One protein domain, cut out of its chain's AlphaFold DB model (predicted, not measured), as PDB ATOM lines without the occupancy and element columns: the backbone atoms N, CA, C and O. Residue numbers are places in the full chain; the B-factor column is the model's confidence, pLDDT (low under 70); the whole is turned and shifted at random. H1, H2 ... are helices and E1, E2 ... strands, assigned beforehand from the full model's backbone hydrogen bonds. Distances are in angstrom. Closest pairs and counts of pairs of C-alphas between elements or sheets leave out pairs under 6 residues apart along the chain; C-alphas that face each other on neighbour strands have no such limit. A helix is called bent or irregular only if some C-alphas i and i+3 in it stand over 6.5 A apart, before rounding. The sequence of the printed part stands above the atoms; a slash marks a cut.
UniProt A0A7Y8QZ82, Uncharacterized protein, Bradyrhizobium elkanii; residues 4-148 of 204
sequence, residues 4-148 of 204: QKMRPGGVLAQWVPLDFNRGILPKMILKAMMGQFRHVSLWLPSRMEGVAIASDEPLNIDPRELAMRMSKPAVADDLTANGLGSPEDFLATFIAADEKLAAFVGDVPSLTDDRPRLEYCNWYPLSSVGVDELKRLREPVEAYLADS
ATOM      1  N   GLN A   4     -24.810  -5.980   9.379       76.19
ATOM      2  CA  GLN A   4     -23.638  -6.632   8.770       76.19
ATOM      3  C   GLN A   4     -22.881  -5.744   7.769       76.19
ATOM      4  O   GLN A   4     -21.746  -6.053   7.422       76.19
ATOM      5  N   LYS A   5     -23.501  -4.661   7.285       80.62
ATOM      6  CA  LYS A   5     -22.896  -3.718   6.334       80.62
ATOM      7  C   LYS A   5     -22.402  -2.431   7.003       80.62
ATOM      8  O   LYS A   5     -21.906  -1.545   6.309       80.62
ATOM      9  N   MET A   6     -22.560  -2.299   8.320       84.00
ATOM     10  CA  MET A   6     -22.178  -1.096   9.055       84.00
ATOM     11  C   MET A   6     -20.689  -1.119   9.400       84.00
ATOM     12  O   MET A   6     -20.114  -2.165   9.696       84.00
ATOM     13  N   ARG A   7     -20.060   0.058   9.356       86.06
ATOM     14  CA  ARG A   7     -18.703   0.242   9.882       86.06
ATOM     15  C   ARG A   7     -18.741   0.128  11.417       86.06
ATOM     16  O   ARG A   7     -19.785   0.439  11.995       86.06
ATOM     17  N   PRO A   8     -17.636  -0.268  12.075       83.81
ATOM     18  CA  PRO A   8     -17.511  -0.134  13.528       83.81
ATOM     19  C   PRO A   8     -17.889   1.286  13.982       83.81
ATOM     20  O   PRO A   8     -17.539   2.248  13.296       83.81
ATOM     21  N   GLY A   9     -18.655   1.403  15.070       82.00
ATOM     22  CA  GLY A   9     -19.201   2.676  15.566       82.00
ATOM     23  C   GLY A   9     -20.339   3.279  14.728       82.00
ATOM     24  O   GLY A   9     -20.769   4.404  14.972       82.00
ATOM     25  N   GLY A  10     -20.831   2.572  13.707       87.75
ATOM     26  CA  GLY A  10     -21.975   3.021  12.919       87.75
ATOM     27  C   GLY A  10     -23.273   2.997  13.727       87.75
ATOM     28  O   GLY A  10     -23.509   2.076  14.507       87.75
ATOM     29  N   VAL A  11     -24.154   3.959  13.455       92.62
ATOM     30  CA  VAL A  11     -25.505   4.025  14.031       92.62
ATOM     31  C   VAL A  11     -26.570   3.803  12.962       92.62
ATOM     32  O   VAL A  11     -26.373   4.137  11.791       92.62
ATOM     33  N   LEU A  12     -27.704   3.233  13.361       94.94
ATOM     34  CA  LEU A  12     -28.910   3.124  12.544       94.94
ATOM     35  C   LEU A  12     -29.962   4.091  13.090       94.94
ATOM     36  O   LEU A  12     -30.335   3.976  14.252       94.94
ATOM     37  N   ALA A  13     -30.463   4.991  12.245       95.75
ATOM     38  CA  ALA A  13     -31.607   5.843  12.556       95.75
ATOM     39  C   ALA A  13     -32.846   5.337  11.808       95.75
ATOM     40  O   ALA A  13     -32.799   5.133  10.594       95.75
ATOM     41  N   GLN A  14     -33.938   5.124  12.532       96.00
ATOM     42  CA  GLN A  14     -35.197   4.616  11.999       96.00
ATOM     43  C   GLN A  14     -36.346   5.501  12.473       96.00
ATOM     44  O   GLN A  14     -36.506   5.737  13.667       96.00
ATOM     45  N   TRP A  15     -37.168   5.959  11.536       96.12
ATOM     46  CA  TRP A  15     -38.426   6.632  11.843       96.12
ATOM     47  C   TRP A  15     -39.423   5.670  12.511       96.12
ATOM     48  O   TRP A  15     -39.544   4.513  12.090       96.12
ATOM     49  N   VAL A  16     -40.120   6.147  13.544       94.94
ATOM     50  CA  VAL A  16     -41.054   5.401  14.396       94.94
ATOM     51  C   VAL A  16     -42.372   6.192  14.524       94.94
ATOM     52  O   VAL A  16     -42.443   7.111  15.338       94.94
ATOM     53  N   PRO A  17     -43.430   5.846  13.766       92.19
ATOM     54  CA  PRO A  17     -44.694   6.594  13.761       92.19
ATOM     55  C   PRO A  17     -45.551   6.289  14.999       92.19
ATOM     56  O   PRO A  17     -46.330   5.338  14.999       92.19
ATOM     57  N   LEU A  18     -45.427   7.065  16.078       92.19
ATOM     58  CA  LEU A  18     -46.088   6.769  17.360       92.19
ATOM     59  C   LEU A  18     -47.606   7.018  17.335       92.19
ATOM     60  O   LEU A  18     -48.324   6.389  18.115       92.19
ATOM     61  N   ASP A  19     -48.095   7.862  16.419       87.19
ATOM     62  CA  ASP A  19     -49.532   8.134  16.223       87.19
ATOM     63  C   ASP A  19     -50.236   7.119  15.308       87.19
ATOM     64  O   ASP A  19     -51.395   7.269  14.919       87.19
ATOM     65  N   PHE A  20     -49.547   6.045  14.923       84.38
ATOM     66  CA  PHE A  20     -50.194   5.012  14.136       84.38
ATOM     67  C   PHE A  20     -51.356   4.407  14.931       84.38
ATOM     68  O   PHE A  20     -51.180   4.041  16.095       84.38
ATOM     69  N   ASN A  21     -52.509   4.194  14.284       81.62
ATOM     70  CA  ASN A  21     -53.741   3.674  14.905       81.62
ATOM     71  C   ASN A  21     -53.623   2.251  15.501       81.62
ATOM     72  O   ASN A  21     -54.615   1.650  15.907       81.62
ATOM     73  N   ARG A  22     -52.402   1.708  15.539       85.31
ATOM     74  CA  ARG A  22     -51.967   0.464  16.165       85.31
ATOM     75  C   ARG A  22     -50.592   0.693  16.803       85.31
ATOM     76  O   ARG A  22     -49.572   0.266  16.270       85.31
ATOM     77  N   GLY A  23     -50.568   1.326  17.970       82.81
ATOM     78  CA  GLY A  23     -49.395   1.669  18.780       82.81
ATOM     79  C   GLY A  23     -48.527   0.481  19.205       82.81
ATOM     80  O   GLY A  23     -47.386   0.655  19.625       82.81
ATOM     81  N   ILE A  24     -49.009  -0.750  19.015       88.31
ATOM     82  CA  ILE A  24     -48.160  -1.938  19.105       88.31
ATOM     83  C   ILE A  24     -47.087  -1.979  18.004       88.31
ATOM     84  O   ILE A  24     -45.989  -2.460  18.262       88.31
ATOM     85  N   LEU A  25     -47.357  -1.472  16.795       88.31
ATOM     86  CA  LEU A  25     -46.419  -1.564  15.670       88.31
ATOM     87  C   LEU A  25     -45.161  -0.712  15.882       88.31
ATOM     88  O   LEU A  25     -44.068  -1.252  15.715       88.31
ATOM     89  N   PRO A  26     -45.253   0.551  16.341       91.94
ATOM     90  CA  PRO A  26     -44.076   1.321  16.748       91.94
ATOM     91  C   PRO A  26     -43.240   0.613  17.819       91.94
ATOM     92  O   PRO A  26     -42.017   0.538  17.715       91.94
ATOM     93  N   LYS A  27     -43.896  -0.003  18.812       93.38
ATOM     94  CA  LYS A  27     -43.211  -0.810  19.831       93.38
ATOM     95  C   LYS A  27     -42.539  -2.056  19.241       93.38
ATOM     96  O   LYS A  27     -41.457  -2.424  19.688       93.38
ATOM     97  N   MET A  28     -43.131  -2.694  18.227       91.94
ATOM     98  CA  MET A  28     -42.504  -3.815  17.509       91.94
ATOM     99  C   MET A  28     -41.249  -3.376  16.747       91.94
ATOM    100  O   MET A  28     -40.274  -4.125  16.743       91.94
ATOM    101  N   ILE A  29     -41.247  -2.179  16.143       93.06
ATOM    102  CA  ILE A  29     -40.056  -1.608  15.487       93.06
ATOM    103  C   ILE A  29     -38.927  -1.470  16.510       93.06
ATOM    104  O   ILE A  29     -37.841  -2.013  16.309       93.06
ATOM    105  N   LEU A  30     -39.211  -0.822  17.644       95.38
ATOM    106  CA  LEU A  30     -38.252  -0.654  18.737       95.38
ATOM    107  C   LEU A  30     -37.731  -2.008  19.241       95.38
ATOM    108  O   LEU A  30     -36.522  -2.221  19.301       95.38
ATOM    109  N   LYS A  31     -38.627  -2.968  19.510       94.81
ATOM    110  CA  LYS A  31     -38.252  -4.315  19.964       94.81
ATOM    111  C   LYS A  31     -37.359  -5.050  18.963       94.81
ATOM    112  O   LYS A  31     -36.416  -5.728  19.366       94.81
ATOM    113  N   ALA A  32     -37.632  -4.917  17.666       92.38
ATOM    114  CA  ALA A  32     -36.809  -5.516  16.623       92.38
ATOM    115  C   ALA A  32     -35.400  -4.901  16.587       92.38
ATOM    116  O   ALA A  32     -34.418  -5.637  16.485       92.38
ATOM    117  N   MET A  33     -35.286  -3.575  16.733       94.44
ATOM    118  CA  MET A  33     -33.989  -2.892  16.817       94.44
ATOM    119  C   MET A  33     -33.189  -3.359  18.038       94.44
ATOM    120  O   MET A  33     -32.018  -3.708  17.894       94.44
ATOM    121  N   MET A  34     -33.830  -3.476  19.205       94.19
ATOM    122  CA  MET A  34     -33.200  -3.970  20.442       94.19
ATOM    123  C   MET A  34     -32.779  -5.444  20.358       94.19
ATOM    124  O   MET A  34     -31.846  -5.868  21.028       94.19
ATOM    125  N   GLY A  35     -33.432  -6.241  19.508       92.44
ATOM    126  CA  GLY A  35     -33.001  -7.610  19.218       92.44
ATOM    127  C   GLY A  35     -31.738  -7.695  18.350       92.44
ATOM    128  O   GLY A  35     -31.150  -8.770  18.241       92.44
ATOM    129  N   GLN A  36     -31.330  -6.597  17.707       91.50
ATOM    130  CA  GLN A  36     -30.191  -6.554  16.783       91.50
ATOM    131  C   GLN A  36     -29.029  -5.696  17.290       91.50
ATOM    132  O   GLN A  36     -27.887  -5.971  16.924       91.50
ATOM    133  N   PHE A  37     -29.286  -4.682  18.111       94.19
ATOM    134  CA  PHE A  37     -28.298  -3.726  18.611       94.19
ATOM    135  C   PHE A  37     -28.265  -3.730  20.137       94.19
ATOM    136  O   PHE A  37     -29.286  -3.970  20.775       94.19
ATOM    137  N   ARG A  38     -27.085  -3.474  20.714       95.06
ATOM    138  CA  ARG A  38     -26.911  -3.452  22.176       95.06
ATOM    139  C   ARG A  38     -27.555  -2.234  22.822       95.06
ATOM    140  O   ARG A  38     -28.049  -2.354  23.936       95.06
ATOM    141  N   HIS A  39     -27.540  -1.112  22.112       97.50
ATOM    142  CA  HIS A  39     -28.044   0.158  22.599       97.50
ATOM    143  C   HIS A  39     -29.075   0.720  21.633       97.50
ATOM    144  O   HIS A  39     -28.849   0.752  20.419       97.50
ATOM    145  N   VAL A  40     -30.210   1.154  22.169       98.00
ATOM    146  CA  VAL A  40     -31.289   1.788  21.408       98.00
ATOM    147  C   VAL A  40     -31.825   2.955  22.217       98.00
ATOM    148  O   VAL A  40     -32.127   2.808  23.393       98.00
ATOM    149  N   SER A  41     -31.986   4.104  21.572       98.44
ATOM    150  CA  SER A  41     -32.611   5.297  22.144       98.44
ATOM    151  C   SER A  41     -33.775   5.757  21.276       98.44
ATOM    152  O   SER A  41     -33.769   5.549  20.062       98.44
ATOM    153  N   LEU A  42     -34.776   6.373  21.899       98.50
ATOM    154  CA  LEU A  42     -35.935   6.960  21.239       98.50
ATOM    155  C   LEU A  42     -35.940   8.468  21.466       98.50
ATOM    156  O   LEU A  42     -35.823   8.939  22.597       98.50
ATOM    157  N   TRP A  43     -36.143   9.199  20.379       98.31
ATOM    158  CA  TRP A  43     -36.198  10.652  20.309       98.31
ATOM    159  C   TRP A  43     -37.519  11.065  19.668       98.31
ATOM    160  O   TRP A  43     -38.060  10.327  18.844       98.31
ATOM    161  N   LEU A  44     -38.050  12.225  20.041       96.62
ATOM    162  CA  LEU A  44     -39.344  12.720  19.576       96.62
ATOM    163  C   LEU A  44     -39.229  14.174  19.094       96.62
ATOM    164  O   LEU A  44     -39.617  15.089  19.821       96.62
ATOM    165  N   PRO A  45     -38.636  14.399  17.906       92.12
ATOM    166  CA  PRO A  45     -38.381  15.738  17.376       92.12
ATOM    167  C   PRO A  45     -39.643  16.499  16.960       92.12
ATOM    168  O   PRO A  45     -39.603  17.718  16.852       92.12
ATOM    169  N   SER A  46     -40.762  15.810  16.727       86.88
ATOM    170  CA  SER A  46     -42.040  16.439  16.386       86.88
ATOM    171  C   SER A  46     -43.228  15.619  16.909       86.88
ATOM    172  O   SER A  46     -43.042  14.562  17.522       86.88
ATOM    173  N   ARG A  47     -44.464  16.123  16.734       87.75
ATOM    174  CA  ARG A  47     -45.690  15.512  17.285       87.75
ATOM    175  C   ARG A  47     -45.820  14.049  16.876       87.75
ATOM    176  O   ARG A  47     -46.174  13.760  15.743       87.75
ATOM    177  N   MET A  48     -45.585  13.149  17.831       92.19
ATOM    178  CA  MET A  48     -45.753  11.701  17.677       92.19
ATOM    179  C   MET A  48     -44.937  11.055  16.537       92.19
ATOM    180  O   MET A  48     -45.121   9.873  16.247       92.19
ATOM    181  N   GLU A  49     -43.983  11.775  15.946       92.69
ATOM    182  CA  GLU A  49     -43.059  11.244  14.944       92.69
ATOM    183  C   GLU A  49     -41.714  10.960  15.611       92.69
ATOM    184  O   GLU A  49     -40.863  11.835  15.777       92.69
ATOM    185  N   GLY A  50     -41.543   9.720  16.060       95.94
ATOM    186  CA  GLY A  50     -40.345   9.288  16.759       95.94
ATOM    187  C   GLY A  50     -39.187   8.978  15.814       95.94
ATOM    188  O   GLY A  50     -39.368   8.584  14.660       95.94
ATOM    189  N   VAL A  51     -37.972   9.071  16.341       97.50
ATOM    190  CA  VAL A  51     -36.754   8.563  15.714       97.50
ATOM    191  C   VAL A  51     -36.055   7.651  16.710       97.50
ATOM    192  O   VAL A  51     -35.667   8.073  17.797       97.50
ATOM    193  N   ALA A  52     -35.892   6.385  16.340       98.06
ATOM    194  CA  ALA A  52     -35.083   5.439  17.087       98.06
ATOM    195  C   ALA A  52     -33.655   5.431  16.544       98.06
ATOM    196  O   ALA A  52     -33.448   5.300  15.336       98.06
ATOM    197  N   ILE A  53     -32.674   5.533  17.435       97.75
ATOM    198  CA  ILE A  53     -31.251   5.450  17.111       97.75
ATOM    199  C   ILE A  53     -30.685   4.207  17.785       97.75
ATOM    200  O   ILE A  53     -30.789   4.070  19.002       97.75
ATOM    201  N   ALA A  54     -30.081   3.312  17.004       96.88
ATOM    202  CA  ALA A  54     -29.492   2.070  17.490       96.88
ATOM    203  C   ALA A  54     -28.000   1.951  17.161       96.88
ATOM    204  O   ALA A  54     -27.561   2.334  16.074       96.88
ATOM    205  N   SER A  55     -27.237   1.396  18.102       95.44
ATOM    206  CA  SER A  55     -25.783   1.241  18.040       95.44
ATOM    207  C   SER A  55     -25.319   0.008  18.828       95.44
ATOM    208  O   SER A  55     -26.025  -0.504  19.697       95.44
ATOM    209  N   ASP A  56     -24.120  -0.488  18.527       94.56
ATOM    210  CA  ASP A  56     -23.426  -1.451  19.397       94.56
ATOM    211  C   ASP A  56     -22.581  -0.771  20.484       94.56
ATOM    212  O   ASP A  56     -22.129  -1.444  21.410       94.56
ATOM    213  N   GLU A  57     -22.390   0.544  20.384       94.31
ATOM    214  CA  GLU A  57     -21.724   1.381  21.383       94.31
ATOM    215  C   GLU A  57     -22.763   2.138  22.223       94.31
ATOM    216  O   GLU A  57     -23.816   2.503  21.688       94.31
ATOM    217  N   PRO A  58     -22.493   2.373  23.521       94.94
ATOM    218  CA  PRO A  58     -23.405   3.108  24.387       94.94
ATOM    219  C   PRO A  58     -23.609   4.535  23.883       94.94
ATOM    220  O   PRO A  58     -22.713   5.142  23.292       94.94
ATOM    221  N   LEU A  59     -24.795   5.085  24.145       95.12
ATOM    222  CA  LEU A  59     -25.078   6.482  23.850       95.12
ATOM    223  C   LEU A  59     -24.181   7.375  24.718       95.12
ATOM    224  O   LEU A  59     -24.278   7.355  25.941       95.12
ATOM    225  N   ASN A  60     -23.317   8.151  24.068       95.88
ATOM    226  CA  ASN A  60     -22.444   9.127  24.708       95.88
ATOM    227  C   ASN A  60     -22.438  10.411  23.873       95.88
ATOM    228  O   ASN A  60     -21.921  10.433  22.753       95.88
ATOM    229  N   ILE A  61     -23.055  11.461  24.399       97.12
ATOM    230  CA  ILE A  61     -23.309  12.710  23.689       97.12
ATOM    231  C   ILE A  61     -22.311  13.753  24.178       97.12
ATOM    232  O   ILE A  61     -22.399  14.215  25.312       97.12
ATOM    233  N   ASP A  62     -21.383  14.161  23.317       97.25
ATOM    234  CA  ASP A  62     -20.560  15.347  23.556       97.25
ATOM    235  C   ASP A  62     -21.354  16.599  23.136       97.25
ATOM    236  O   ASP A  62     -21.607  16.779  21.936       97.25
ATOM    237  N   PRO A  63     -21.753  17.481  24.076       96.81
ATOM    238  CA  PRO A  63     -22.556  18.654  23.737       96.81
ATOM    239  C   PRO A  63     -21.826  19.649  22.828       96.81
ATOM    240  O   PRO A  63     -22.464  20.349  22.041       96.81
ATOM    241  N   ARG A  64     -20.488  19.705  22.885       96.94
ATOM    242  CA  ARG A  64     -19.685  20.594  22.030       96.94
ATOM    243  C   ARG A  64     -19.687  20.094  20.593       96.94
ATOM    244  O   ARG A  64     -19.876  20.881  19.667       96.94
ATOM    245  N   GLU A  65     -19.511  18.790  20.408       97.19
ATOM    246  CA  GLU A  65     -19.599  18.157  19.090       97.19
ATOM    247  C   GLU A  65     -21.023  18.250  18.527       97.19
ATOM    248  O   GLU A  65     -21.196  18.517  17.337       97.19
ATOM    249  N   LEU A  66     -22.048  18.088  19.373       97.00
ATOM    250  CA  LEU A  66     -23.446  18.286  18.989       97.00
ATOM    251  C   LEU A  66     -23.668  19.708  18.453       97.00
ATOM    252  O   LEU A  66     -24.099  19.861  17.311       97.00
ATOM    253  N   ALA A  67     -23.286  20.735  19.216       96.94
ATOM    254  CA  ALA A  67     -23.399  22.133  18.799       96.94
ATOM    255  C   ALA A  67     -22.622  22.422  17.500       96.94
ATOM    256  O   ALA A  67     -23.123  23.077  16.580       96.94
ATOM    257  N   MET A  68     -21.407  21.877  17.370       97.62
ATOM    258  CA  MET A  68     -20.602  22.017  16.155       97.62
ATOM    259  C   MET A  68     -21.288  21.381  14.937       97.62
ATOM    260  O   MET A  68     -21.280  21.954  13.849       97.62
ATOM    261  N   ARG A  69     -21.904  20.204  15.087       96.62
ATOM    262  CA  ARG A  69     -22.614  19.531  13.989       96.62
ATOM    263  C   ARG A  69     -23.905  20.240  13.614       96.62
ATOM    264  O   ARG A  69     -24.183  20.344  12.422       96.62
ATOM    265  N   MET A  70     -24.644  20.729  14.607       97.06
ATOM    266  CA  MET A  70     -25.887  21.472  14.405       97.06
ATOM    267  C   MET A  70     -25.654  22.805  13.693       97.06
ATOM    268  O   MET A  70     -26.488  23.204  12.898       97.06
ATOM    269  N   SER A  71     -24.503  23.455  13.893       96.75
ATOM    270  CA  SER A  71     -24.189  24.736  13.235       96.75
ATOM    271  C   SER A  71     -23.776  24.622  11.759       96.75
ATOM    272  O   SER A  71     -23.558  25.638  11.096       96.75
ATOM    273  N   LYS A  72     -23.669  23.409  11.198       97.75
ATOM    274  CA  LYS A  72     -23.425  23.231   9.756       97.75
ATOM    275  C   LYS A  72     -24.644  23.746   8.980       97.75
ATOM    276  O   LYS A  72     -25.724  23.237   9.248       97.75
ATOM    277  N   PRO A  73     -24.501  24.641   7.979       95.56
ATOM    278  CA  PRO A  73     -25.635  25.369   7.393       95.56
ATOM    279  C   PRO A  73     -26.836  24.497   7.004       95.56
ATOM    280  O   PRO A  73     -27.930  24.719   7.495       95.56
ATOM    281  N   ALA A  74     -26.615  23.428   6.232       93.38
ATOM    282  CA  ALA A  74     -27.698  22.532   5.818       93.38
ATOM    283  C   ALA A  74     -28.400  21.820   6.994       93.38
ATOM    284  O   ALA A  74     -29.588  21.549   6.926       93.38
ATOM    285  N   VAL A  75     -27.670  21.519   8.074       94.88
ATOM    286  CA  VAL A  75     -28.236  20.898   9.282       94.88
ATOM    287  C   VAL A  75     -28.968  21.942  10.122       94.88
ATOM    288  O   VAL A  75     -30.052  21.666  10.625       94.88
ATOM    289  N   ALA A  76     -28.386  23.133  10.260       95.12
ATOM    290  CA  ALA A  76     -28.968  24.239  11.007       95.12
ATOM    291  C   ALA A  76     -30.321  24.649  10.419       95.12
ATOM    292  O   ALA A  76     -31.285  24.782  11.169       95.12
ATOM    293  N   ASP A  77     -30.400  24.795   9.094       93.25
ATOM    294  CA  ASP A  77     -31.622  25.182   8.389       93.25
ATOM    295  C   ASP A  77     -32.737  24.141   8.608       93.25
ATOM    296  O   ASP A  77     -33.842  24.495   9.024       93.25
ATOM    297  N   ASP A  78     -32.427  22.852   8.418       92.38
ATOM    298  CA  ASP A  78     -33.384  21.753   8.598       92.38
ATOM    299  C   ASP A  78     -33.871  21.638  10.052       92.38
ATOM    300  O   ASP A  78     -35.071  21.496  10.306       92.38
ATOM    301  N   LEU A  79     -32.962  21.702  11.030       94.38
ATOM    302  CA  LEU A  79     -33.317  21.597  12.447       94.38
ATOM    303  C   LEU A  79     -34.107  22.819  12.922       94.38
ATOM    304  O   LEU A  79     -35.126  22.665  13.597       94.38
ATOM    305  N   THR A  80     -33.705  24.021  12.510       92.94
ATOM    306  CA  THR A  80     -34.400  25.264  12.870       92.94
ATOM    307  C   THR A  80     -35.809  25.298  12.290       92.94
ATOM    308  O   THR A  80     -36.726  25.734  12.980       92.94
ATOM    309  N   ALA A  81     -36.021  24.782  11.073       89.31
ATOM    310  CA  ALA A  81     -37.353  24.645  10.474       89.31
ATOM    311  C   ALA A  81     -38.274  23.662  11.229       89.31
ATOM    312  O   ALA A  81     -39.490  23.704  11.060       89.31
ATOM    313  N   ASN A  82     -37.704  22.791  12.068       89.56
ATOM    314  CA  ASN A  82     -38.430  21.874  12.949       89.56
ATOM    315  C   ASN A  82     -38.430  22.341  14.416       89.56
ATOM    316  O   ASN A  82     -38.759  21.561  15.306       89.56
ATOM    317  N   GLY A  83     -38.069  23.600  14.688       92.44
ATOM    318  CA  GLY A  83     -38.067  24.148  16.044       92.44
ATOM    319  C   GLY A  83     -36.926  23.646  16.934       92.44
ATOM    320  O   GLY A  83     -37.009  23.775  18.151       92.44
ATOM    321  N   LEU A  84     -35.873  23.062  16.351       95.25
ATOM    322  CA  LEU A  84     -34.696  22.539  17.051       95.25
ATOM    323  C   LEU A  84     -33.491  23.467  16.830       95.25
ATOM    324  O   LEU A  84     -32.497  23.086  16.213       95.25
ATOM    325  N   GLY A  85     -33.602  24.711  17.298       94.31
ATOM    326  CA  GLY A  85     -32.609  25.765  17.045       94.31
ATOM    327  C   GLY A  85     -31.343  25.679  17.904       94.31
ATOM    328  O   GLY A  85     -30.327  26.284  17.563       94.31
ATOM    329  N   SER A  86     -31.375  24.927  19.008       95.31
ATOM    330  CA  SER A  86     -30.255  24.790  19.946       95.31
ATOM    331  C   SER A  86     -29.994  23.335  20.359       95.31
ATOM    332  O   SER A  86     -30.881  22.482  20.222       95.31
ATOM    333  N   PRO A  87     -28.789  23.016  20.879       96.88
ATOM    334  CA  PRO A  87     -28.504  21.706  21.464       96.88
ATOM    335  C   PRO A  87     -29.520  21.300  22.534       96.88
ATOM    336  O   PRO A  87     -29.928  20.144  22.570       96.88
ATOM    337  N   GLU A  88     -29.970  22.235  23.367       97.56
ATOM    338  CA  GLU A  88     -30.978  22.018  24.404       97.56
ATOM    339  C   GLU A  88     -32.333  21.620  23.821       97.56
ATOM    340  O   GLU A  88     -32.955  20.684  24.328       97.56
ATOM    341  N   ASP A  89     -32.766  22.266  22.733       96.88
ATOM    342  CA  ASP A  89     -34.006  21.905  22.034       96.88
ATOM    343  C   ASP A  89     -33.925  20.477  21.492       96.88
ATOM    344  O   ASP A  89     -34.841  19.680  21.692       96.88
ATOM    345  N   PHE A  90     -32.794  20.112  20.880       97.25
ATOM    346  CA  PHE A  90     -32.565  18.754  20.388       97.25
ATOM    347  C   PHE A  90     -32.532  17.726  21.529       97.25
ATOM    348  O   PHE A  90     -33.208  16.696  21.466       97.25
ATOM    349  N   LEU A  91     -31.779  18.001  22.597       98.12
ATOM    350  CA  LEU A  91     -31.664  17.139  23.777       98.12
ATOM    351  C   LEU A  91     -33.012  16.955  24.486       98.12
ATOM    352  O   LEU A  91     -33.314  15.862  24.970       98.12
ATOM    353  N   ALA A  92     -33.869  17.978  24.485       97.56
ATOM    354  CA  ALA A  92     -35.226  17.902  25.009       97.56
ATOM    355  C   ALA A  92     -36.145  16.965  24.208       97.56
ATOM    356  O   ALA A  92     -37.217  16.598  24.697       97.56
ATOM    357  N   THR A  93     -35.750  16.506  23.019       97.62
ATOM    358  CA  THR A  93     -36.512  15.497  22.264       97.62
ATOM    359  C   THR A  93     -36.263  14.070  22.766       97.62
ATOM    360  O   THR A  93     -37.061  13.180  22.475       97.62
ATOM    361  N   PHE A  94     -35.209  13.831  23.555       98.50
ATOM    362  CA  PHE A  94     -34.886  12.508  24.093       98.50
ATOM    363  C   PHE A  94     -36.006  11.959  24.986       98.50
ATOM    364  O   PHE A  94     -36.442  12.614  25.935       98.50
ATOM    365  N   ILE A  95     -36.456  10.737  24.705       98.00
ATOM    366  CA  ILE A  95     -37.458  10.040  25.510       98.00
ATOM    367  C   ILE A  95     -36.768   9.067  26.460       98.00
ATOM    368  O   ILE A  95     -36.814   9.266  27.665       98.00
ATOM    369  N   ALA A  96     -36.149   8.012  25.946       98.25
ATOM    370  CA  ALA A  96     -35.543   6.976  26.776       98.25
ATOM    371  C   ALA A  96     -34.538   6.157  25.975       98.25
ATOM    372  O   ALA A  96     -34.596   6.140  24.741       98.25
ATOM    373  N   ALA A  97     -33.675   5.426  26.675       98.06
ATOM    374  CA  ALA A  97     -32.825   4.408  26.082       98.06
ATOM    375  C   ALA A  97     -32.897   3.067  26.828       98.06
ATOM    376  O   ALA A  97     -33.450   2.946  27.924       98.06
ATOM    377  N   ASP A  98     -32.365   2.041  26.168       97.00
ATOM    378  CA  ASP A  98     -31.969   0.751  26.727       97.00
ATOM    379  C   ASP A  98     -33.004   0.135  27.681       97.00
ATOM    380  O   ASP A  98     -34.097  -0.225  27.246       97.00
ATOM    381  N   GLU A  99     -32.689  -0.020  28.969       96.56
ATOM    382  CA  GLU A  99     -33.532  -0.732  29.940       96.56
ATOM    383  C   GLU A  99     -34.947  -0.152  30.036       96.56
ATOM    384  O   GLU A  99     -35.931  -0.897  30.108       96.56
ATOM    385  N   LYS A 100     -35.071   1.176  29.973       96.69
ATOM    386  CA  LYS A 100     -36.366   1.842  30.081       96.69
ATOM    387  C   LYS A 100     -37.208   1.637  28.821       96.69
ATOM    388  O   LYS A 100     -38.413   1.388  28.917       96.69
ATOM    389  N   LEU A 101     -36.573   1.624  27.645       96.31
ATOM    390  CA  LEU A 101     -37.230   1.200  26.404       96.31
ATOM    391  C   LEU A 101     -37.567  -0.294  26.401       96.31
ATOM    392  O   LEU A 101     -38.628  -0.668  25.903       96.31
ATOM    393  N   ALA A 102     -36.721  -1.146  26.984       95.69
ATOM    394  CA  ALA A 102     -36.945  -2.590  27.041       95.69
ATOM    395  C   ALA A 102     -38.211  -2.907  27.841       95.69
ATOM    396  O   ALA A 102     -39.030  -3.718  27.406       95.69
ATOM    397  N   ALA A 103     -38.400  -2.218  28.971       95.44
ATOM    398  CA  ALA A 103     -39.617  -2.307  29.766       95.44
ATOM    399  C   ALA A 103     -40.849  -1.842  28.968       95.44
ATOM    400  O   ALA A 103     -41.872  -2.525  28.953       95.44
ATOM    401  N   PHE A 104     -40.738  -0.731  28.235       94.56
ATOM    402  CA  PHE A 104     -41.831  -0.176  27.427       94.56
ATOM    403  C   PHE A 104     -42.326  -1.103  26.305       94.56
ATOM    404  O   PHE A 104     -43.523  -1.132  25.995       94.56
ATOM    405  N   VAL A 105     -41.419  -1.873  25.696       93.88
ATOM    406  CA  VAL A 105     -41.734  -2.829  24.617       93.88
ATOM    407  C   VAL A 105     -41.850  -4.279  25.100       93.88
ATOM    408  O   VAL A 105     -42.023  -5.194  24.286       93.88
ATOM    409  N   GLY A 106     -41.743  -4.515  26.411       88.88
ATOM    410  CA  GLY A 106     -41.687  -5.850  27.012       88.88
ATOM    411  C   GLY A 106     -42.871  -6.728  26.610       88.88
ATOM    412  O   GLY A 106     -42.672  -7.846  26.127       88.88
ATOM    413  N   ASP A 107     -44.075  -6.160  26.669       85.56
ATOM    414  CA  ASP A 107     -45.347  -6.855  26.429       85.56
ATOM    415  C   ASP A 107     -45.653  -7.117  24.946       85.56
ATOM    416  O   ASP A 107     -46.635  -7.775  24.596       85.56
ATOM    417  N   VAL A 108     -44.818  -6.604  24.041       85.88
ATOM    418  CA  VAL A 108     -45.047  -6.703  22.600       85.88
ATOM    419  C   VAL A 108     -44.403  -7.971  22.031       85.88
ATOM    420  O   VAL A 108     -43.273  -8.293  22.391       85.88
ATOM    421  N   PRO A 109     -45.048  -8.723  21.123       81.81
ATOM    422  CA  PRO A 109     -44.418  -9.888  20.504       81.81
ATOM    423  C   PRO A 109     -43.160  -9.511  19.708       81.81
ATOM    424  O   PRO A 109     -43.143  -8.498  19.012       81.81
ATOM    425  N   SER A 110     -42.123 -10.350  19.753       73.38
ATOM    426  CA  SER A 110     -40.944 -10.167  18.897       73.38
ATOM    427  C   SER A 110     -41.304 -10.336  17.421       73.38
ATOM    428  O   SER A 110     -42.045 -11.252  17.049       73.38
ATOM    429  N   LEU A 111     -40.752  -9.462  16.581       66.00
ATOM    430  CA  LEU A 111     -40.845  -9.549  15.129       66.00
ATOM    431  C   LEU A 111     -39.648 -10.377  14.635       66.00
ATOM    432  O   LEU A 111     -38.505  -9.947  14.754       66.00
ATOM    433  N   THR A 112     -39.897 -11.600  14.170       59.31
ATOM    434  CA  THR A 112     -38.884 -12.503  13.592       59.31
ATOM    435  C   THR A 112     -39.280 -12.825  12.157       59.31
ATOM    436  O   THR A 112     -40.474 -12.988  11.907       59.31
ATOM    437  N   ASP A 113     -38.313 -12.972  11.245       54.59
ATOM    438  CA  ASP A 113     -38.563 -13.268   9.819       54.59
ATOM    439  C   ASP A 113     -39.489 -14.486   9.609       54.59
ATOM    440  O   ASP A 113     -40.313 -14.488   8.700       54.59
ATOM    441  N   ASP A 114     -39.465 -15.467  10.521       49.06
ATOM    442  CA  ASP A 114     -40.332 -16.657  10.483       49.06
ATOM    443  C   ASP A 114     -41.830 -16.370  10.715       49.06
ATOM    444  O   ASP A 114     -42.671 -17.270  10.634       49.06
ATOM    445  N   ARG A 115     -42.196 -15.129  11.064       48.97
ATOM    446  CA  ARG A 115     -43.581 -14.696  11.288       48.97
ATOM    447  C   ARG A 115     -43.749 -13.237  10.843       48.97
ATOM    448  O   ARG A 115     -43.611 -12.352  11.694       48.97
ATOM    449  N   PRO A 116     -44.124 -12.955   9.579       50.88
ATOM    450  CA  PRO A 116     -44.393 -11.598   9.097       50.88
ATOM    451  C   PRO A 116     -45.707 -11.064   9.700       50.88
ATOM    452  O   PRO A 116     -46.730 -10.904   9.045       50.88
ATOM    453  N   ARG A 117     -45.709 -10.800  11.011       55.88
ATOM    454  CA  ARG A 117     -46.880 -10.328  11.772       55.88
ATOM    455  C   ARG A 117     -47.283  -8.900  11.408       55.88
ATOM    456  O   ARG A 117     -48.389  -8.495  11.750       55.88
ATOM    457  N   LEU A 118     -46.415  -8.172  10.702       52.41
ATOM    458  CA  LEU A 118     -46.741  -6.870  10.125       52.41
ATOM    459  C   LEU A 118     -47.820  -6.990   9.029       52.41
ATOM    460  O   LEU A 118     -48.578  -6.054   8.815       52.41
ATOM    461  N   GLU A 119     -47.966  -8.151   8.385       53.69
ATOM    462  CA  GLU A 119     -49.011  -8.384   7.375       53.69
ATOM    463  C   GLU A 119     -50.384  -8.717   8.005       53.69
ATOM    464  O   GLU A 119     -51.411  -8.646   7.336       53.69
ATOM    465  N   TYR A 120     -50.435  -8.981   9.323       54.03
ATOM    466  CA  TYR A 120     -51.653  -9.303  10.087       54.03
ATOM    467  C   TYR A 120     -51.966  -8.279  11.191       54.03
ATOM    468  O   TYR A 120     -52.528  -8.614  12.236       54.03
ATOM    469  N   CYS A 121     -51.640  -7.002  10.961       58.12
ATOM    470  CA  CYS A 121     -51.881  -5.909  11.913       58.12
ATOM    471  C   CYS A 121     -53.336  -5.809  12.410       58.12
ATOM    472  O   CYS A 121     -53.583  -5.273  13.489       58.12
ATOM    473  N   ASN A 122     -54.298  -6.343  11.650       59.84
ATOM    474  CA  ASN A 122     -55.730  -6.286  11.948       59.84
ATOM    475  C   ASN A 122     -56.157  -7.012  13.232       59.84
ATOM    476  O   ASN A 122     -57.254  -6.749  13.716       59.84
ATOM    477  N   TRP A 123     -55.317  -7.883  13.798       64.00
ATOM    478  CA  TRP A 123     -55.610  -8.578  15.058       64.00
ATOM    479  C   TRP A 123     -55.257  -7.785  16.313       64.00
ATOM    480  O   TRP A 123     -55.638  -8.190  17.411       64.00
ATOM    481  N   TYR A 124     -54.537  -6.672  16.177       71.75
ATOM    482  CA  TYR A 124     -54.182  -5.843  17.321       71.75
ATOM    483  C   TYR A 124     -55.224  -4.748  17.574       71.75
ATOM    484  O   TYR A 124     -55.859  -4.290  16.620       71.75
ATOM    485  N   PRO A 125     -55.404  -4.305  18.832       72.75
ATOM    486  CA  PRO A 125     -56.316  -3.215  19.155       72.75
ATOM    487  C   PRO A 125     -56.035  -1.955  18.330       72.75
ATOM    488  O   PRO A 125     -54.882  -1.635  18.023       72.75
ATOM    489  N   LEU A 126     -57.108  -1.245  17.979       80.06
ATOM    490  CA  LEU A 126     -57.025   0.085  17.385       80.06
ATOM    491  C   LEU A 126     -56.766   1.105  18.498       80.06
ATOM    492  O   LEU A 126     -57.694   1.701  19.037       80.06
ATOM    493  N   SER A 127     -55.506   1.238  18.893       80.44
ATOM    494  CA  SER A 127     -55.057   2.179  19.918       80.44
ATOM    495  C   SER A 127     -53.664   2.673  19.565       80.44
ATOM    496  O   SER A 127     -52.792   1.830  19.364       80.44
ATOM    497  N   SER A 128     -53.437   3.983  19.511       82.06
ATOM    498  CA  SER A 128     -52.104   4.580  19.327       82.06
ATOM    499  C   SER A 128     -51.263   4.493  20.607       82.06
ATOM    500  O   SER A 128     -51.774   4.148  21.676       82.06
ATOM    501  N   VAL A 129     -49.962   4.793  20.515       89.00
ATOM    502  CA  VAL A 129     -49.154   5.031  21.721       89.00
ATOM    503  C   VAL A 129     -49.685   6.295  22.398       89.00
ATOM    504  O   VAL A 129     -49.885   7.310  21.738       89.00
ATOM    505  N   GLY A 130     -49.943   6.246  23.705       92.19
ATOM    506  CA  GLY A 130     -50.532   7.384  24.412       92.19
ATOM    507  C   GLY A 130     -49.506   8.464  24.759       92.19
ATOM    508  O   GLY A 130     -48.404   8.153  25.210       92.19
ATOM    509  N   VAL A 131     -49.886   9.742  24.668       94.69
ATOM    510  CA  VAL A 131     -49.037  10.864  25.119       94.69
ATOM    511  C   VAL A 131     -48.620  10.712  26.586       94.69
ATOM    512  O   VAL A 131     -47.440  10.835  26.910       94.69
ATOM    513  N   ASP A 132     -49.553  10.368  27.480       94.50
ATOM    514  CA  ASP A 132     -49.230  10.176  28.902       94.50
ATOM    515  C   ASP A 132     -48.254   9.009  29.119       94.50
ATOM    516  O   ASP A 132     -47.478   9.002  30.075       94.50
ATOM    517  N   GLU A 133     -48.299   8.006  28.240       93.50
ATOM    518  CA  GLU A 133     -47.374   6.877  28.252       93.50
ATOM    519  C   GLU A 133     -45.956   7.333  27.890       93.50
ATOM    520  O   GLU A 133     -45.019   7.033  28.628       93.50
ATOM    521  N   LEU A 134     -45.807   8.136  26.829       95.06
ATOM    522  CA  LEU A 134     -44.524   8.717  26.415       95.06
ATOM    523  C   LEU A 134     -43.949   9.668  27.471       95.06
ATOM    524  O   LEU A 134     -42.755   9.620  27.762       95.06
ATOM    525  N   LYS A 135     -44.793  10.491  28.106       95.19
ATOM    526  CA  LYS A 135     -44.360  11.387  29.190       95.19
ATOM    527  C   LYS A 135     -43.858  10.609  30.410       95.19
ATOM    528  O   LYS A 135     -42.868  11.016  31.007       95.19
ATOM    529  N   ARG A 136     -44.489   9.479  30.764       95.44
ATOM    530  CA  ARG A 136     -43.999   8.582  31.836       95.44
ATOM    531  C   ARG A 136     -42.719   7.845  31.449       95.44
ATOM    532  O   ARG A 136     -41.880   7.583  32.310       95.44
ATOM    533  N   LEU A 137     -42.587   7.490  30.174       95.94
ATOM    534  CA  LEU A 137     -41.400   6.829  29.644       95.94
ATOM    535  C   LEU A 137     -40.173   7.741  29.699       95.94
ATOM    536  O   LEU A 137     -39.071   7.248  29.922       95.94
ATOM    537  N   ARG A 138     -40.366   9.054  29.546       95.94
ATOM    538  CA  ARG A 138     -39.280  10.030  29.486       95.94
ATOM    539  C   ARG A 138     -38.300   9.900  30.658       95.94
ATOM    540  O   ARG A 138     -38.708   9.758  31.811       95.94
ATOM    541  N   GLU A 139     -37.006   9.929  30.376       95.81
ATOM    542  CA  GLU A 139     -35.929   9.978  31.366       95.81
ATOM    543  C   GLU A 139     -34.941  11.120  31.073       95.81
ATOM    544  O   GLU A 139     -34.947  11.663  29.965       95.81
ATOM    545  N   PRO A 140     -34.126  11.529  32.062       95.44
ATOM    546  CA  PRO A 140     -33.153  12.603  31.886       95.44
ATOM    547  C   PRO A 140     -32.071  12.212  30.868       95.44
ATOM    548  O   PRO A 140     -31.428  11.172  30.999       95.44
ATOM    549  N   VAL A 141     -31.853  13.062  29.862       97.25
ATOM    550  CA  VAL A 141     -30.803  12.875  28.840       97.25
ATOM    551  C   VAL A 141     -29.397  13.131  29.399       97.25
ATOM    552  O   VAL A 141     -28.406  12.684  28.833       97.25
ATOM    553  N   GLU A 142     -29.308  13.813  30.540       96.81
ATOM    554  CA  GLU A 142     -28.085  14.202  31.243       96.81
ATOM    555  C   GLU A 142     -27.213  12.998  31.591       96.81
ATOM    556  O   GLU A 142     -25.990  13.103  31.559       96.81
ATOM    557  N   ALA A 143     -27.830  11.843  31.855       95.88
ATOM    558  CA  ALA A 143     -27.126  10.589  32.113       95.88
ATOM    559  C   ALA A 143     -26.282  10.104  30.917       95.88
ATOM    560  O   ALA A 143     -25.404   9.263  31.091       95.88
ATOM    561  N   TYR A 144     -26.540  10.639  29.720       96.88
ATOM    562  CA  TYR A 144     -25.873  10.282  28.471       96.88
ATOM    563  C   TYR A 144     -24.954  11.395  27.945       96.88
ATOM    564  O   TYR A 144     -24.414  11.265  26.846       96.88
ATOM    565  N   LEU A 145     -24.780  12.493  28.689       97.50
ATOM    566  CA  LEU A 145     -23.872  13.575  28.310       97.50
ATOM    567  C   LEU A 145     -22.443  13.255  28.757       97.50
ATOM    568  O   LEU A 145     -22.205  12.928  29.917       97.50
ATOM    569  N   ALA A 146     -21.479  13.423  27.852       96.81
ATOM    570  CA  ALA A 146     -20.058  13.279  28.160       96.81
ATOM    571  C   ALA A 146     -19.573  14.351  29.156       96.81
ATOM    572  O   ALA A 146     -18.672  14.101  29.953       96.81
ATOM    573  N   ASP A 147     -20.175  15.542  29.097       94.00
ATOM    574  CA  ASP A 147     -19.931  16.657  30.010       94.00
ATOM    575  C   ASP A 147     -21.217  17.480  30.173       94.00
ATOM    576  O   ASP A 147     -21.570  18.293  29.318       94.00
ATOM    577  N   SER A 148     -21.939  17.262  31.275       91.81
ATOM    578  CA  SER A 148     -23.199  17.959  31.549       91.81
ATOM    579  C   SER A 148     -23.018  19.449  31.852       91.81
ATOM    580  O   SER A 148     -23.989  20.192  31.775       91.81
TER     581      SER A 148
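Overview. This is residues 4 to 148 of the 204 residues of an uncharacterized protein of Bradyrhizobium elkanii (UniProt A0A7Y8QZ82). A strongly twisted wall of four strands has H1 running along one face and H5 next to H1, with H7 and H8 by the edge strand E4. At one end of the long axis H2, H3 and H4 form a small helical group; at the other, H6 lies far out after an unnamed stretch, residues 105 to 116. The printed part has 145 residues, with eight named helices and four named strands in the order E1 H1 E2 E3 H2 H3 H4 E4 H5 H6 H7 H8; the sheet runs E1, E3, E2, E4, antiparallel throughout. The class is mixed, helices and strands, and the whole is compact, with a radius of gyration of the C-alphas of 15.9 A and spans of 46 by 32 by 27 A.

Along the chain. E1, residues 12 to 17, begins at C-alpha 12 (-28.910, 3.124, 12.544) and is 16.2 A long. H1, residues 24 to 34, measures 15.2 A. E2, residues 39 to 46, is 22.4 A long, and E3, residues 49 to 55, 20.2 A. H2 is residues 63 to 70, H3 73 to 81, H4 87 to 91, E4 94 to 97 and H5 98 to 104. H6, residues 117 to 123, is irregular: C-alphas 119 and 122 are 8.4 A apart. H7 is residues 131 to 137, and H8, residues 141 to 144, ends at C-alpha 144 (-25.873, 10.282, 28.471).

Arrangement. E1 and E3 pair with N 14 and O 52 at 2.9 A, the hairpin E2 and E3 with N 41 and O 53 at 2.8 A, and E2 and E4 with N 95 and O 42 at 2.8 A. E1, H1 and E2 make a split strand-helix-strand unit, two strands running the same way with E3 between them; its crossover is right-handed. H1 lies over E3 at a height over the sheet of 9.1 A. H1 and H7 on one face make two layers with the sheet. H5, on the same face as H1, touches it, closest C-alphas Lys 31 and Ala 102 at 7.4 A. H2 touches H4, closest C-alphas Ala 67 and Pro 87 at 5.8 A; H2 and H3 only just touch, with 3 pairs of C-alphas within 8 A, and only at the corner. H4 and H8 only graze the sheet. O i to N i+4 pairs are all within hydrogen-bond range in H1, H2, H3, H4, H5 and H7; H6 has 0 of 3, with 2 of 4 O i to N i+3 pairs, and H8 is too short for one.

Size, cuts and confidence. The farthest C-alphas, of Arg 64 and Trp 123, are 46.8 A apart. The printed part has no cut. The link from H5 to H6, 12 residues, is long. Mean pLDDT of the printed part is 89.6; residues 111 to 123 are under 70.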